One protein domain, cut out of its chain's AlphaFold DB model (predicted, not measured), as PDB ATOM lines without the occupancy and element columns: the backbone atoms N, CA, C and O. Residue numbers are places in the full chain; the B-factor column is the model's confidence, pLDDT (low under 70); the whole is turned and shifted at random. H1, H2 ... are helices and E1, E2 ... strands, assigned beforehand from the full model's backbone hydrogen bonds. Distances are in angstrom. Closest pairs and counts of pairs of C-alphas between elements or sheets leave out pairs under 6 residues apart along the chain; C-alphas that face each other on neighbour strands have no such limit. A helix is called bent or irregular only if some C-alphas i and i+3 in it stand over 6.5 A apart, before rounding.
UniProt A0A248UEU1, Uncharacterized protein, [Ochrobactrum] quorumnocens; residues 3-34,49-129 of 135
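AT A GLANCE: This is residues 3 to 34 and 49 to 129 of the 135 residues of an uncharacterized protein of [Ochrobactrum] quorumnocens (UniProt A0A248UEU1). A strongly twisted sheet of four strands has two long helices, H2 and H3, over one face, crossing steeply near their middles, and the short helix H4 on the other face. H3 runs along E1 and E2, while H2 is near the sheet with residues 8 to 19 and then runs on past it; H1 sits by H2, off the sheet. The printed part has 113 residues, with four named helices and four named strands that follow along the chain as H1 H2 H3 E1 E2 E3 E4 H4; the sheet, E1 - E2 - E3 - E4, is antiparallel throughout, and the class is mixed, helices and strands. The whole is compact, with a radius of gyration of the C-alphas of 13.8 A, and flat, spanning 42 by 39 by 19 A.

IN THESE COORDINATES: Begin at C-alpha 3, at (4.203, 103.144, 127.762), where H1 runs over residues 3 to 6; it is neither bent nor irregular, but only just: C-alphas 3 and 6 are 6.1 A apart. From C-alpha 8, at (12.960, 103.162, 121.589), H2 runs to residue 30, 32.5 A away. After the cut, H3 holds residues 51 to 67, 23.9 A. Next find E1, residues 74 to 82, 21.5 A, which bends by 66 degrees at residue 78; E2, residues 92 to 99, 22.2 A; E3, residues 104 to 108, 12.8 A; and E4, residues 119 to 122, 9.9 A. H4, residues 123 to 126, ends with C-alpha 126 at (15.534, 115.531, 108.522).

HOW THE PARTS SIT: The strands form a meander, each the antiparallel neighbour of the one before, in three hairpins. Look for N 77 and O 96 at 3.0 A between E1 and E2, N 105 and O 97 at 2.8 A between E2 and E3, and N 108 and O 119 at 2.9 A between E3 and E4. H3 lies over E1 and E2 at a height over the sheet of 8.4 A; the closest C-alphas of H3 and E2 are those of Ser 55 and Thr 94, 4.7 A apart. H2 is on the same face, over E3, at a height of 9.8 A. H2 and H3 only just touch, with 3 pairs of C-alphas within 8 A, closest at Val 19 and Thr 58, 6.9 A; they run opposite ways at a steep tilt of 63 degrees. H1 touches H2, closest at the C-alphas of Gly 4 and Glu 11, 3.6 A. On the opposite face H4 lies over E2 at a height of 7.8 A. In H2 and H3 every O i to N i+4 pair is within hydrogen-bond range; H1 and H4 are too short for such a pair.

THE WHOLE: The C-alphas of Gln 3 and Phe 86 are the two farthest apart, at 43.1 A. Residues 35 to 48 are not printed, and C-alphas 34 and 49 are 6.1 A apart across this cut. Of the links that are printed whole, none is long. Mean pLDDT of the printed part is 92.0; residues 85 to 86 and 88 are under 70.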
ATOM      1  N   GLN A   3       4.277 104.022 128.944       86.44
ATOM      2  CA  GLN A   3       4.203 103.144 127.762       86.44
ATOM      3  C   GLN A   3       5.433 103.275 126.843       86.44
ATOM      4  O   GLN A   3       5.822 102.319 126.187       86.44
ATOM      5  N   GLY A   4       6.083 104.441 126.833       91.44
ATOM      6  CA  GLY A   4       7.289 104.689 126.046       91.44
ATOM      7  C   GLY A   4       8.512 103.911 126.530       91.44
ATOM      8  O   GLY A   4       9.408 103.644 125.744       91.44
ATOM      9  N   ALA A   5       8.530 103.462 127.789       93.88
ATOM     10  CA  ALA A   5       9.652 102.699 128.333       93.88
ATOM     11  C   ALA A   5       9.816 101.305 127.695       93.88
ATOM     12  O   ALA A   5      10.855 100.679 127.882       93.88
ATOM     13  N   GLN A   6       8.826 100.818 126.942       95.44
ATOM     14  CA  GLN A   6       8.830  99.472 126.362       95.44
ATOM     15  C   GLN A   6       9.860  99.292 125.239       95.44
ATOM     16  O   GLN A   6      10.420  98.212 125.093       95.44
ATOM     17  N   SER A   7      10.114 100.329 124.437       97.06
ATOM     18  CA  SER A   7      11.089 100.282 123.342       97.06
ATOM     19  C   SER A   7      11.471 101.691 122.878       97.06
ATOM     20  O   SER A   7      10.690 102.625 123.084       97.06
ATOM     21  N   PRO A   8      12.606 101.869 122.175       97.31
ATOM     22  CA  PRO A   8      12.960 103.162 121.589       97.31
ATOM     23  C   PRO A   8      11.856 103.728 120.680       97.31
ATOM     24  O   PRO A   8      11.517 104.908 120.756       97.31
ATOM     25  N   ALA A   9      11.219 102.886 119.862       97.06
ATOM     26  CA  ALA A   9      10.118 103.316 119.000       97.06
ATOM     27  C   ALA A   9       8.876 103.756 119.801       97.06
ATOM     28  O   ALA A   9       8.262 104.777 119.480       97.06
ATOM     29  N   ALA A  10       8.525 103.023 120.864       97.69
ATOM     30  CA  ALA A  10       7.425 103.399 121.750       97.69
ATOM     31  C   ALA A  10       7.719 104.720 122.474       97.69
ATOM     32  O   ALA A  10       6.820 105.551 122.622       97.69
ATOM     33  N   GLU A  11       8.969 104.948 122.882       98.25
ATOM     34  CA  GLU A  11       9.391 106.200 123.504       98.25
ATOM     35  C   GLU A  11       9.225 107.385 122.561       98.25
ATOM     36  O   GLU A  11       8.622 108.379 122.955       98.25
ATOM     37  N   ARG A  12       9.656 107.261 121.299       97.94
ATOM     38  CA  ARG A  12       9.453 108.310 120.288       97.94
ATOM     39  C   ARG A  12       7.970 108.602 120.062       97.94
ATOM     40  O   ARG A  12       7.574 109.764 120.022       97.94
ATOM     41  N   LYS A  13       7.118 107.572 119.998       97.38
ATOM     42  CA  LYS A  13       5.658 107.751 119.890       97.38
ATOM     43  C   LYS A  13       5.076 108.468 121.114       97.38
ATOM     44  O   LYS A  13       4.254 109.371 120.965       97.38
ATOM     45  N   ALA A  14       5.506 108.086 122.315       97.50
ATOM     46  CA  ALA A  14       5.075 108.724 123.554       97.50
ATOM     47  C   ALA A  14       5.568 110.175 123.651       97.50
ATOM     48  O   ALA A  14       4.821 111.038 124.111       97.50
ATOM     49  N   LEU A  15       6.791 110.448 123.189       97.69
ATOM     50  CA  LEU A  15       7.374 111.781 123.158       97.69
ATOM     51  C   LEU A  15       6.618 112.700 122.193       97.69
ATOM     52  O   LEU A  15       6.275 113.813 122.580       97.69
ATOM     53  N   ARG A  16       6.269 112.214 120.991       97.00
ATOM     54  CA  ARG A  16       5.428 112.947 120.029       97.00
ATOM     55  C   ARG A  16       4.115 113.406 120.667       97.00
ATOM     56  O   ARG A  16       3.735 114.561 120.529       97.00
ATOM     57  N   ALA A  17       3.442 112.522 121.404       96.00
ATOM     58  CA  ALA A  17       2.210 112.874 122.109       96.00
ATOM     59  C   ALA A  17       2.450 113.844 123.282       96.00
ATOM     60  O   ALA A  17       1.643 114.740 123.516       96.00
ATOM     61  N   ALA A  18       3.551 113.675 124.020       96.56
ATOM     62  CA  ALA A  18       3.886 114.526 125.158       96.56
ATOM     63  C   ALA A  18       4.186 115.972 124.742       96.56
ATOM     64  O   ALA A  18       3.697 116.885 125.399       96.56
ATOM     65  N   VAL A  19       4.948 116.181 123.662       96.69
ATOM     66  CA  VAL A  19       5.256 117.523 123.137       96.69
ATOM     67  C   VAL A  19       3.983 118.216 122.644       96.69
ATOM     68  O   VAL A  19       3.707 119.335 123.063       96.69
ATOM     69  N   ALA A  20       3.140 117.518 121.873       94.88
ATOM     70  CA  ALA A  20       1.860 118.065 121.410       94.88
ATOM     71  C   ALA A  20       0.966 118.515 122.579       94.88
ATOM     72  O   ALA A  20       0.395 119.605 122.575       94.88
ATOM     73  N   LEU A  21       0.875 117.686 123.627       95.19
ATOM     74  CA  LEU A  21       0.118 118.021 124.831       95.19
ATOM     75  C   LEU A  21       0.736 119.210 125.578       95.19
ATOM     76  O   LEU A  21      -0.002 120.061 126.069       95.19
ATOM     77  N   PHE A  22       2.065 119.266 125.682       95.31
ATOM     78  CA  PHE A  22       2.771 120.378 126.314       95.31
ATOM     79  C   PHE A  22       2.444 121.699 125.618       95.31
ATOM     80  O   PHE A  22       1.971 122.623 126.272       95.31
ATOM     81  N   GLU A  23       2.584 121.771 124.297       93.19
ATOM     82  CA  GLU A  23       2.249 122.976 123.537       93.19
ATOM     83  C   GLU A  23       0.759 123.331 123.613       93.19
ATOM     84  O   GLU A  23       0.402 124.499 123.785       93.19
ATOM     85  N   GLN A  24      -0.140 122.341 123.558       92.88
ATOM     86  CA  GLN A  24      -1.575 122.581 123.723       92.88
ATOM     87  C   GLN A  24      -1.882 123.223 125.084       92.88
ATOM     88  O   GLN A  24      -2.690 124.148 125.173       92.88
ATOM     89  N   ARG A  25      -1.238 122.748 126.156       94.31
ATOM     90  CA  ARG A  25      -1.405 123.305 127.505       94.31
ATOM     91  C   ARG A  25      -0.776 124.689 127.624       94.31
ATOM     92  O   ARG A  25      -1.405 125.570 128.203       94.31
ATOM     93  N   SER A  26       0.400 124.896 127.040       92.06
ATOM     94  CA  SER A  26       1.082 126.193 127.019       92.06
ATOM     95  C   SER A  26       0.250 127.253 126.299       92.06
ATOM     96  O   SER A  26      -0.004 128.315 126.858       92.06
ATOM     97  N   THR A  27      -0.271 126.949 125.107       89.75
ATOM     98  CA  THR A  27      -1.127 127.882 124.352       89.75
ATOM     99  C   THR A  27      -2.439 128.190 125.075       89.75
ATOM    100  O   THR A  27      -2.880 129.338 125.082       89.75
ATOM    101  N   ALA A  28      -3.043 127.202 125.746       91.31
ATOM    102  CA  ALA A  28      -4.231 127.419 126.571       91.31
ATOM    103  C   ALA A  28      -3.950 128.323 127.784       91.31
ATOM    104  O   ALA A  28      -4.775 129.172 128.107       91.31
ATOM    105  N   ALA A  29      -2.791 128.168 128.432       92.88
ATOM    106  CA  ALA A  29      -2.396 128.985 129.578       92.88
ATOM    107  C   ALA A  29      -2.024 130.425 129.183       92.88
ATOM    108  O   ALA A  29      -2.376 131.366 129.887       92.88
ATOM    109  N   ILE A  30      -1.336 130.603 128.052       90.69
ATOM    110  CA  ILE A  30      -0.927 131.919 127.535       90.69
ATOM    111  C   ILE A  30      -2.126 132.674 126.931       90.69
ATOM    112  O   ILE A  30      -2.137 133.904 126.891       90.69
ATOM    113  N   GLY A  31      -3.142 131.951 126.446       89.75
ATOM    114  CA  GLY A  31      -4.318 132.531 125.791       89.75
ATOM    115  C   GLY A  31      -4.055 133.001 124.356       89.75
ATOM    116  O   GLY A  31      -4.881 133.699 123.768       89.75
ATOM    117  N   VAL A  32      -2.908 132.631 123.778       86.81
ATOM    118  CA  VAL A  32      -2.547 132.894 122.380       86.81
ATOM    119  C   VAL A  32      -1.919 131.634 121.793       86.81
ATOM    120  O   VAL A  32      -1.225 130.893 122.489       86.81
ATOM    121  N   ARG A  33      -2.186 131.378 120.510       85.56
ATOM    122  CA  ARG A  33      -1.711 130.198 119.789       85.56
ATOM    123  C   ARG A  33      -0.794 130.593 118.640       85.56
ATOM    124  O   ARG A  33      -1.126 131.500 117.875       85.56
ATOM    125  N   ASP A  34       0.305 129.860 118.519       85.00
ATOM    126  CA  ASP A  34       1.228 129.977 117.401       85.00
ATOM    127  C   ASP A  34       0.606 129.498 116.080       85.00
ATOM    128  O   ASP A  34      -0.270 128.623 116.050       85.00
ATOM    129  N   MET A  49       5.699 132.235 116.819       88.31
ATOM    130  CA  MET A  49       7.055 131.791 117.115       88.31
ATOM    131  C   MET A  49       7.812 131.492 115.818       88.31
ATOM    132  O   MET A  49       7.228 131.178 114.775       88.31
ATOM    133  N   ASP A  50       9.133 131.633 115.867       86.75
ATOM    134  CA  ASP A  50      10.007 131.161 114.799       86.75
ATOM    135  C   ASP A  50      10.561 129.754 115.101       86.75
ATOM    136  O   ASP A  50      10.243 129.122 116.109       86.75
ATOM    137  N   CYS A  51      11.398 129.224 114.205       87.12
ATOM    138  CA  CYS A  51      11.997 127.900 114.402       87.12
ATOM    139  C   CYS A  51      12.958 127.822 115.604       87.12
ATOM    140  O   CYS A  51      13.191 126.741 116.159       87.12
ATOM    141  N   ILE A  52      13.551 128.943 116.016       88.69
ATOM    142  CA  ILE A  52      14.472 128.996 117.148       88.69
ATOM    143  C   ILE A  52      13.670 128.923 118.443       88.69
ATOM    144  O   ILE A  52      14.035 128.127 119.312       88.69
ATOM    145  N   ASP A  53      12.581 129.677 118.550       90.31
ATOM    146  CA  ASP A  53      11.661 129.639 119.689       90.31
ATOM    147  C   ASP A  53      11.075 128.232 119.871       90.31
ATOM    148  O   ASP A  53      11.239 127.617 120.931       90.31
ATOM    149  N   GLU A  54      10.503 127.668 118.803       90.88
ATOM    150  CA  GLU A  54       9.914 126.321 118.784       90.88
ATOM    151  C   GLU A  54      10.918 125.238 119.198       90.88
ATOM    152  O   GLU A  54      10.680 124.437 120.112       90.88
ATOM    153  N   SER A  55      12.107 125.248 118.586       93.62
ATOM    154  CA  SER A  55      13.155 124.282 118.919       93.62
ATOM    155  C   SER A  55      13.679 124.447 120.347       93.62
ATOM    156  O   SER A  55      14.096 123.463 120.958       93.62
ATOM    157  N   THR A  56      13.678 125.665 120.898       95.56
ATOM    158  CA  THR A  56      14.101 125.938 122.281       95.56
ATOM    159  C   THR A  56      13.074 125.431 123.283       95.56
ATOM    160  O   THR A  56      13.447 124.739 124.229       95.56
ATOM    161  N   ASN A  57      11.791 125.717 123.061       95.19
ATOM    162  CA  ASN A  57      10.707 125.236 123.915       95.19
ATOM    163  C   ASN A  57      10.663 123.705 123.939       95.19
ATOM    164  O   ASN A  57      10.612 123.101 125.013       95.19
ATOM    165  N   THR A  58      10.776 123.083 122.764       96.50
ATOM    166  CA  THR A  58      10.814 121.625 122.630       96.50
ATOM    167  C   THR A  58      12.044 121.022 123.319       96.50
ATOM    168  O   THR A  58      11.894 120.084 124.102       96.50
ATOM    169  N   ASP A  59      13.253 121.558 123.102       98.19
ATOM    170  CA  ASP A  59      14.480 121.066 123.758       98.19
ATOM    171  C   ASP A  59      14.392 121.175 125.289       98.19
ATOM    172  O   ASP A  59      14.662 120.200 125.991       98.19
ATOM    173  N   ASN A  60      13.926 122.313 125.810       97.88
ATOM    174  CA  ASN A  60      13.748 122.519 127.248       97.88
ATOM    175  C   ASN A  60      12.738 121.537 127.848       97.88
ATOM    176  O   ASN A  60      12.978 120.978 128.921       97.88
ATOM    177  N   PHE A  61      11.628 121.282 127.155       97.88
ATOM    178  CA  PHE A  61      10.647 120.308 127.611       97.88
ATOM    179  C   PHE A  61      11.217 118.883 127.615       97.88
ATOM    180  O   PHE A  61      11.054 118.164 128.598       97.88
ATOM    181  N   ILE A  62      11.953 118.480 126.575       98.38
ATOM    182  CA  ILE A  62      12.612 117.165 126.530       98.38
ATOM    183  C   ILE A  62      13.635 117.033 127.666       98.38
ATOM    184  O   ILE A  62      13.647 116.011 128.353       98.38
ATOM    185  N   ARG A  63      14.450 118.066 127.916       98.56
ATOM    186  CA  ARG A  63      15.385 118.110 129.057       98.56
ATOM    187  C   ARG A  63      14.677 117.990 130.392       98.56
ATOM    188  O   ARG A  63      15.155 117.280 131.273       98.56
ATOM    189  N   TYR A  64      13.519 118.625 130.540       98.25
ATOM    190  CA  TYR A  64      12.692 118.434 131.720       98.25
ATOM    191  C   TYR A  64      12.267 116.964 131.862       98.25
ATOM    192  O   TYR A  64      12.499 116.379 132.917       98.25
ATOM    193  N   LEU A  65      11.736 116.321 130.813       98.00
ATOM    194  CA  LEU A  65      11.363 114.897 130.858       98.00
ATOM    195  C   LEU A  65      12.553 113.993 131.228       98.00
ATOM    196  O   LEU A  65      12.400 113.065 132.025       98.00
ATOM    197  N   ASP A  66      13.730 114.282 130.677       98.12
ATOM    198  CA  ASP A  66      14.974 113.569 130.963       98.12
ATOM    199  C   ASP A  66      15.408 113.724 132.426       98.12
ATOM    200  O   ASP A  66      15.644 112.731 133.112       98.12
ATOM    201  N   SER A  67      15.373 114.950 132.963       98.06
ATOM    202  CA  SER A  67      15.695 115.234 134.372       98.06
ATOM    203  C   SER A  67      14.768 114.519 135.365       98.06
ATOM    204  O   SER A  67      15.145 114.238 136.502       98.06
ATOM    205  N   ARG A  68      13.542 114.185 134.938       97.62
ATOM    206  CA  ARG A  68      12.580 113.380 135.710       97.62
ATOM    207  C   ARG A  68      12.803 111.872 135.549       97.62
ATOM    208  O   ARG A  68      12.053 111.079 136.121       97.62
ATOM    209  N   GLY A  69      13.793 111.465 134.757       96.62
ATOM    210  CA  GLY A  69      14.076 110.079 134.408       96.62
ATOM    211  C   GLY A  69      12.973 109.441 133.565       96.62
ATOM    212  O   GLY A  69      12.760 108.230 133.661       96.62
ATOM    213  N   TRP A  70      12.204 110.226 132.804       97.44
ATOM    214  CA  TRP A  70      11.076 109.725 132.009       97.44
ATOM    215  C   TRP A  70      11.459 109.306 130.591       97.44
ATOM    216  O   TRP A  70      10.650 108.644 129.937       97.44
ATOM    217  N   LEU A  71      12.673 109.638 130.149       97.75
ATOM    218  CA  LEU A  71      13.302 109.047 128.974       97.75
ATOM    219  C   LEU A  71      14.189 107.876 129.421       97.75
ATOM    220  O   LEU A  71      14.950 107.980 130.381       97.75
ATOM    221  N   LYS A  72      14.014 106.720 128.787       97.44
ATOM    222  CA  LYS A  72      14.695 105.450 129.086       97.44
ATOM    223  C   LYS A  72      15.578 104.981 127.935       97.44
ATOM    224  O   LYS A  72      16.532 104.228 128.167       97.44
ATOM    225  N   HIS A  73      15.250 105.395 126.712       97.94
ATOM    226  CA  HIS A  73      15.906 104.948 125.484       97.94
ATOM    227  C   HIS A  73      16.694 106.051 124.785       97.94
ATOM    228  O   HIS A  73      17.654 105.730 124.083       97.94
ATOM    229  N   HIS A  74      16.333 107.314 125.003       98.50
ATOM    230  CA  HIS A  74      17.007 108.469 124.424       98.50
ATOM    231  C   HIS A  74      17.392 109.496 125.491       98.50
ATOM    232  O   HIS A  74      16.787 109.551 126.556       98.50
ATOM    233  N   ALA A  75      18.360 110.346 125.162       98.31
ATOM    234  CA  ALA A  75      18.727 111.524 125.939       98.31
ATOM    235  C   ALA A  75      18.693 112.782 125.049       98.31
ATOM    236  O   ALA A  75      19.001 112.689 123.854       98.31
ATOM    237  N   PRO A  76      18.332 113.961 125.585       98.31
ATOM    238  CA  PRO A  76      18.427 115.219 124.856       98.31
ATOM    239  C   PRO A  76      19.890 115.568 124.585       98.31
ATOM    240  O   PRO A  76      20.726 115.587 125.489       98.31
ATOM    241  N   VAL A  77      20.196 115.929 123.344       98.25
ATOM    242  CA  VAL A  77      21.518 116.428 122.948       98.25
ATOM    243  C   VAL A  77      21.403 117.853 122.426       98.25
ATOM    244  O   VAL A  77      20.332 118.453 122.434       98.25
ATOM    245  N   ARG A  78      22.524 118.454 122.028       97.31
ATOM    246  CA  ARG A  78      22.514 119.804 121.461       97.31
ATOM    247  C   ARG A  78      21.602 119.856 120.224       97.31
ATOM    248  O   ARG A  78      21.707 118.998 119.345       97.31
ATOM    249  N   LYS A  79      20.774 120.907 120.142       96.75
ATOM    250  CA  LYS A  79      19.945 121.235 118.971       96.75
ATOM    251  C   LYS A  79      20.763 121.229 117.678       96.75
ATOM    252  O   LYS A  79      21.947 121.581 117.673       96.75
ATOM    253  N   SER A  80      20.117 120.875 116.573       95.62
ATOM    254  CA  SER A  80      20.727 120.904 115.242       95.62
ATOM    255  C   SER A  80      20.031 121.929 114.362       95.62
ATOM    256  O   SER A  80      18.850 122.215 114.538       95.62
ATOM    257  N   ALA A  81      20.771 122.428 113.379       92.56
ATOM    258  CA  ALA A  81      20.239 123.240 112.299       92.56
ATOM    259  C   ALA A  81      20.422 122.536 110.949       92.56
ATOM    260  O   ALA A  81      21.247 121.619 110.819       92.56
ATOM    261  N   ARG A  82      19.653 122.974 109.952       89.38
ATOM    262  CA  ARG A  82      19.857 122.683 108.528       89.38
ATOM    263  C   ARG A  82      19.563 123.931 107.702       89.38
ATOM    264  O   ARG A  82      18.857 124.824 108.164       89.38
ATOM    265  N   GLY A  83      20.029 123.906 106.457       80.81
ATOM    266  CA  GLY A  83      19.781 124.955 105.479       80.81
ATOM    267  C   GLY A  83      20.580 126.224 105.741       80.81
ATOM    268  O   GLY A  83      20.984 126.527 106.866       80.81
ATOM    269  N   SER A  84      20.832 126.951 104.665       72.31
ATOM    270  CA  SER A  84      21.415 128.281 104.687       72.31
ATOM    271  C   SER A  84      20.851 129.067 103.516       72.31
ATOM    272  O   SER A  84      20.617 128.511 102.448       72.31
ATOM    273  N   PHE A  85      20.710 130.384 103.653       65.62
ATOM    274  CA  PHE A  85      20.252 131.214 102.535       65.62
ATOM    275  C   PHE A  85      21.120 131.045 101.265       65.62
ATOM    276  O   PHE A  85      20.626 131.253 100.163       65.62
ATOM    277  N   PHE A  86      22.375 130.595 101.406       67.94
ATOM    278  CA  PHE A  86      23.287 130.290 100.296       67.94
ATOM    279  C   PHE A  86      23.016 128.959  99.574       67.94
ATOM    280  O   PHE A  86      23.421 128.813  98.426       67.94
ATOM    281  N   ASP A  87      22.356 127.990 100.213       71.25
ATOM    282  CA  ASP A  87      22.047 126.676  99.622       71.25
ATOM    283  C   ASP A  87      20.579 126.543  99.179       71.25
ATOM    284  O   ASP A  87      20.103 125.446  98.880       71.25
ATOM    285  N   GLY A  88      19.861 127.671  99.137       66.69
ATOM    286  CA  GLY A  88      18.460 127.749  98.729       66.69
ATOM    287  C   GLY A  88      17.470 127.189  99.754       66.69
ATOM    288  O   GLY A  88      16.276 127.108  99.456       66.69
ATOM    289  N   ARG A  89      17.923 126.803 100.956       74.19
ATOM    290  CA  ARG A  89      17.053 126.304 102.029       74.19
ATOM    291  C   ARG A  89      16.930 127.324 103.147       74.19
ATOM    292  O   ARG A  89      17.892 127.976 103.547       74.19
ATOM    293  N   TYR A  90      15.727 127.425 103.695       73.31
ATOM    294  CA  TYR A  90      15.478 128.272 104.852       73.31
ATOM    295  C   TYR A  90      16.255 127.736 106.070       73.31
ATOM    296  O   TYR A  90      16.130 126.539 106.365       73.31
ATOM    297  N   PRO A  91      17.055 128.568 106.772       84.56
ATOM    298  CA  PRO A  91      17.715 128.150 108.001       84.56
ATOM    299  C   PRO A  91      16.679 127.686 109.020       84.56
ATOM    300  O   PRO A  91      15.798 128.447 109.411       84.56
ATOM    301  N   HIS A  92      16.785 126.432 109.442       89.81
ATOM    302  CA  HIS A  92      15.790 125.800 110.300       89.81
ATOM    303  C   HIS A  92      16.458 125.062 111.451       89.81
ATOM    304  O   HIS A  92      17.450 124.357 111.241       89.81
ATOM    305  N   TRP A  93      15.910 125.212 112.656       92.94
ATOM    306  CA  TRP A  93      16.418 124.612 113.890       92.94
ATOM    307  C   TRP A  93      15.451 123.565 114.436       92.94
ATOM    308  O   TRP A  93      14.239 123.701 114.322       92.94
ATOM    309  N   THR A  94      15.991 122.525 115.069       95.88
ATOM    310  CA  THR A  94      15.202 121.461 115.704       95.88
ATOM    311  C   THR A  94      15.847 120.986 117.003       95.88
ATOM    312  O   THR A  94      17.078 121.022 117.156       95.88
ATOM    313  N   ALA A  95      15.017 120.527 117.941       97.88
ATOM    314  CA  ALA A  95      15.486 119.778 119.096       97.88
ATOM    315  C   ALA A  95      15.969 118.387 118.657       97.88
ATOM    316  O   ALA A  95      15.543 117.856 117.631       97.88
ATOM    317  N   VAL A  96      16.889 117.791 119.415       98.50
ATOM    318  CA  VAL A  96      17.483 116.501 119.046       98.50
ATOM    319  C   VAL A  96      17.555 115.591 120.258       98.50
ATOM    320  O   VAL A  96      18.044 115.982 121.318       98.50
ATOM    321  N   ILE A  97      17.123 114.350 120.068       98.56
ATOM    322  CA  ILE A  97      17.343 113.258 121.016       98.56
ATOM    323  C   ILE A  97      18.305 112.240 120.410       98.56
ATOM    324  O   ILE A  97      18.337 112.045 119.194       98.56
ATOM    325  N   GLN A  98      19.099 111.589 121.249       98.56
ATOM    326  CA  GLN A  98      20.047 110.558 120.844       98.56
ATOM    327  C   GLN A  98      19.721 109.241 121.545       98.56
ATOM    328  O   GLN A  98      19.550 109.223 122.760       98.56
ATOM    329  N   ALA A  99      19.627 108.160 120.776       97.38
ATOM    330  CA  ALA A  99      19.474 106.799 121.273       97.38
ATOM    331  C   ALA A  99      20.810 106.235 121.795       97.38
ATOM    332  O   ALA A  99      21.885 106.780 121.539       97.38
ATOM    333  N   LYS A 100      20.752 105.123 122.535       93.00
ATOM    334  CA  LYS A 100      21.935 104.485 123.152       93.00
ATOM    335  C   LYS A 100      22.985 104.004 122.145       93.00
ATOM    336  O   LYS A 100      24.166 103.983 122.468       93.00
ATOM    337  N   ASP A 101      22.566 103.649 120.938       93.38
ATOM    338  CA  ASP A 101      23.429 103.281 119.807       93.38
ATOM    339  C   ASP A 101      24.001 104.503 119.061       93.38
ATOM    340  O   ASP A 101      24.584 104.376 117.989       93.38
ATOM    341  N   SER A 102      23.867 105.696 119.647       94.94
ATOM    342  CA  SER A 102      24.266 106.990 119.092       94.94
ATOM    343  C   SER A 102      23.423 107.502 117.923       94.94
ATOM    344  O   SER A 102      23.705 108.611 117.448       94.94
ATOM    345  N   GLU A 103      22.366 106.798 117.506       97.12
ATOM    346  CA  GLU A 103      21.453 107.292 116.477       97.12
ATOM    347  C   GLU A 103      20.749 108.570 116.957       97.12
ATOM    348  O   GLU A 103      20.239 108.652 118.076       97.12
ATOM    349  N   ARG A 104      20.725 109.608 116.114       98.25
ATOM    350  CA  ARG A 104      20.119 110.905 116.448       98.25
ATOM    351  C   ARG A 104      18.804 111.088 115.722       98.25
ATOM    352  O   ARG A 104      18.719 110.845 114.521       98.25
ATOM    353  N   TRP A 105      17.827 111.621 116.437       98.44
ATOM    354  CA  TRP A 105      16.480 111.872 115.955       98.44
ATOM    355  C   TRP A 105      16.141 113.349 116.139       98.44
ATOM    356  O   TRP A 105      16.339 113.904 117.221       98.44
ATOM    357  N   ALA A 106      15.653 113.986 115.078       97.88
ATOM    358  CA  ALA A 106      15.083 115.326 115.154       97.88
ATOM    359  C   ALA A 106      13.720 115.266 115.858       97.88
ATOM    360  O   ALA A 106      13.003 114.278 115.694       97.88
ATOM    361  N   VAL A 107      13.374 116.305 116.617       97.50
ATOM    362  CA  VAL A 107      12.043 116.534 117.194       97.50
ATOM    363  C   VAL A 107      11.621 117.950 116.805       97.50
ATOM    364  O   VAL A 107      12.084 118.931 117.389       97.50
ATOM    365  N   ASP A 108      10.807 118.055 115.759       93.88
ATOM    366  CA  ASP A 108      10.506 119.308 115.063       93.88
ATOM    367  C   ASP A 108       9.008 119.647 115.137       93.88
ATOM    368  O   ASP A 108       8.190 119.021 114.464       93.88
ATOM    369  N   SER A 109       8.645 120.615 115.983       89.94
ATOM    370  CA  SER A 109       7.267 121.090 116.196       89.94
ATOM    371  C   SER A 109       6.809 122.158 115.196       89.94
ATOM    372  O   SER A 109       5.619 122.432 115.093       89.94
ATOM    373  N   TRP A 110       7.718 122.720 114.396       84.38
ATOM    374  CA  TRP A 110       7.501 123.978 113.668       84.38
ATOM    375  C   TRP A 110       6.438 123.941 112.553       84.38
ATOM    376  O   TRP A 110       5.890 124.974 112.161       84.38
ATOM    377  N   TYR A 111       6.175 122.767 111.976       79.38
ATOM    378  CA  TYR A 111       5.319 122.647 110.789       79.38
ATOM    379  C   TYR A 111       3.818 122.695 111.080       79.38
ATOM    380  O   TYR A 111       3.041 122.947 110.156       79.38
ATOM    381  N   GLU A 112       3.416 122.449 112.323       82.00
ATOM    382  CA  GLU A 112       2.021 122.439 112.756       82.00
ATOM    383  C   GLU A 112       1.708 123.690 113.590       82.00
ATOM    384  O   GLU A 112       2.606 124.386 114.050       82.00
ATOM    385  N   ALA A 113       0.426 124.007 113.779       77.88
ATOM    386  CA  ALA A 113       0.038 125.054 114.728       77.88
ATOM    387  C   ALA A 113       0.354 124.604 116.161       77.88
ATOM    388  O   ALA A 113       0.265 123.408 116.440       77.88
ATOM    389  N   GLY A 114       0.582 125.547 117.081       71.06
ATOM    390  CA  GLY A 114       0.898 125.223 118.476       71.06
ATOM    391  C   GLY A 114      -0.056 124.180 119.083       71.06
ATOM    392  O   GLY A 114      -1.278 124.390 119.145       71.06
ATOM    393  N   GLY A 115       0.509 123.047 119.511       74.56
ATOM    394  CA  GLY A 115      -0.224 121.865 119.982       74.56
ATOM    395  C   GLY A 115      -0.377 120.749 118.945       74.56
ATOM    396  O   GLY A 115      -1.007 119.728 119.236       74.56
ATOM    397  N   GLY A 116       0.161 120.929 117.741       85.06
ATOM    398  CA  GLY A 116       0.251 119.896 116.723       85.06
ATOM    399  C   GLY A 116       1.357 118.879 117.025       85.06
ATOM    400  O   GLY A 116       2.289 119.150 117.779       85.06
ATOM    401  N   PRO A 117       1.262 117.655 116.488       89.19
ATOM    402  CA  PRO A 117       2.223 116.614 116.816       89.19
ATOM    403  C   PRO A 117       3.558 116.800 116.062       89.19
ATOM    404  O   PRO A 117       3.558 116.741 114.829       89.19
ATOM    405  N   PRO A 118       4.704 116.916 116.769       93.75
ATOM    406  CA  PRO A 118       5.993 117.240 116.162       93.75
ATOM    407  C   PRO A 118       6.551 116.075 115.361       93.75
ATOM    408  O   PRO A 118       6.392 114.905 115.726       93.75
ATOM    409  N   ASP A 119       7.291 116.386 114.313       94.12
ATOM    410  CA  ASP A 119       8.018 115.416 113.517       94.12
ATOM    411  C   ASP A 119       9.170 114.791 114.283       94.12
ATOM    412  O   ASP A 119      10.068 115.480 114.752       94.12
ATOM    413  N   ILE A 120       9.145 113.458 114.374       96.94
ATOM    414  CA  ILE A 120      10.220 112.673 114.974       96.94
ATOM    415  C   ILE A 120      10.743 111.682 113.945       96.94
ATOM    416  O   ILE A 120      10.052 110.732 113.581       96.94
ATOM    417  N   MET A 121      11.963 111.913 113.467       96.44
ATOM    418  CA  MET A 121      12.602 111.122 112.407       96.44
ATOM    419  C   MET A 121      14.130 111.138 112.551       96.44
ATOM    420  O   MET A 121      14.650 112.005 113.263       96.44
ATOM    421  N   PRO A 122      14.867 110.237 111.872       97.31
ATOM    422  CA  PRO A 122      16.324 110.263 111.889       97.31
ATOM    423  C   PRO A 122      16.861 111.638 111.473       97.31
ATOM    424  O   PRO A 122      16.428 112.226 110.480       97.31
ATOM    425  N   LEU A 123      17.827 112.166 112.227       96.62
ATOM    426  CA  LEU A 123      18.382 113.505 112.008       96.62
ATOM    427  C   LEU A 123      19.009 113.635 110.612       96.62
ATOM    428  O   LEU A 123      18.941 114.699 110.001       96.62
ATOM    429  N   ALA A 124      19.610 112.556 110.100       94.31
ATOM    430  CA  ALA A 124      20.170 112.521 108.753       94.31
ATOM    431  C   ALA A 124      19.091 112.723 107.678       94.31
ATOM    432  O   ALA A 124      19.330 113.443 106.711       94.31
ATOM    433  N   ASP A 125      17.907 112.143 107.865       94.00
ATOM    434  CA  ASP A 125      16.778 112.288 106.944       94.00
ATOM    435  C   ASP A 125      16.171 113.678 107.050       94.00
ATOM    436  O   ASP A 125      15.958 114.336 106.033       94.00
ATOM    437  N   TRP A 126      15.987 114.168 108.278       93.69
ATOM    438  CA  TRP A 126      15.534 115.531 108.522       93.69
ATOM    439  C   TRP A 126      16.452 116.553 107.837       93.69
ATOM    440  O   TRP A 126      15.971 117.458 107.163       93.69
ATOM    441  N   LYS A 127      17.779 116.396 107.898       91.44
ATOM    442  CA  LYS A 127      18.726 117.315 107.235       91.44
ATOM    443  C   LYS A 127      18.600 117.377 105.707       91.44
ATOM    444  O   LYS A 127      19.067 118.353 105.118       91.44
ATOM    445  N   ARG A 128      17.996 116.369 105.068       88.88
ATOM    446  CA  ARG A 128      17.766 116.338 103.613       88.88
ATOM    447  C   ARG A 128      16.459 117.015 103.186       88.88
ATOM    448  O   ARG A 128      16.261 117.199 101.994       88.88
ATOM    449  N   ARG A 129      15.580 117.392 104.122       85.25
ATOM    450  CA  ARG A 129      14.306 118.077 103.824       85.25
ATOM    451  C   ARG A 129      14.429 119.603 103.916       85.25
ATOM    452  O   ARG A 129      15.506 120.125 104.210       85.25
TER     453      ARG A 129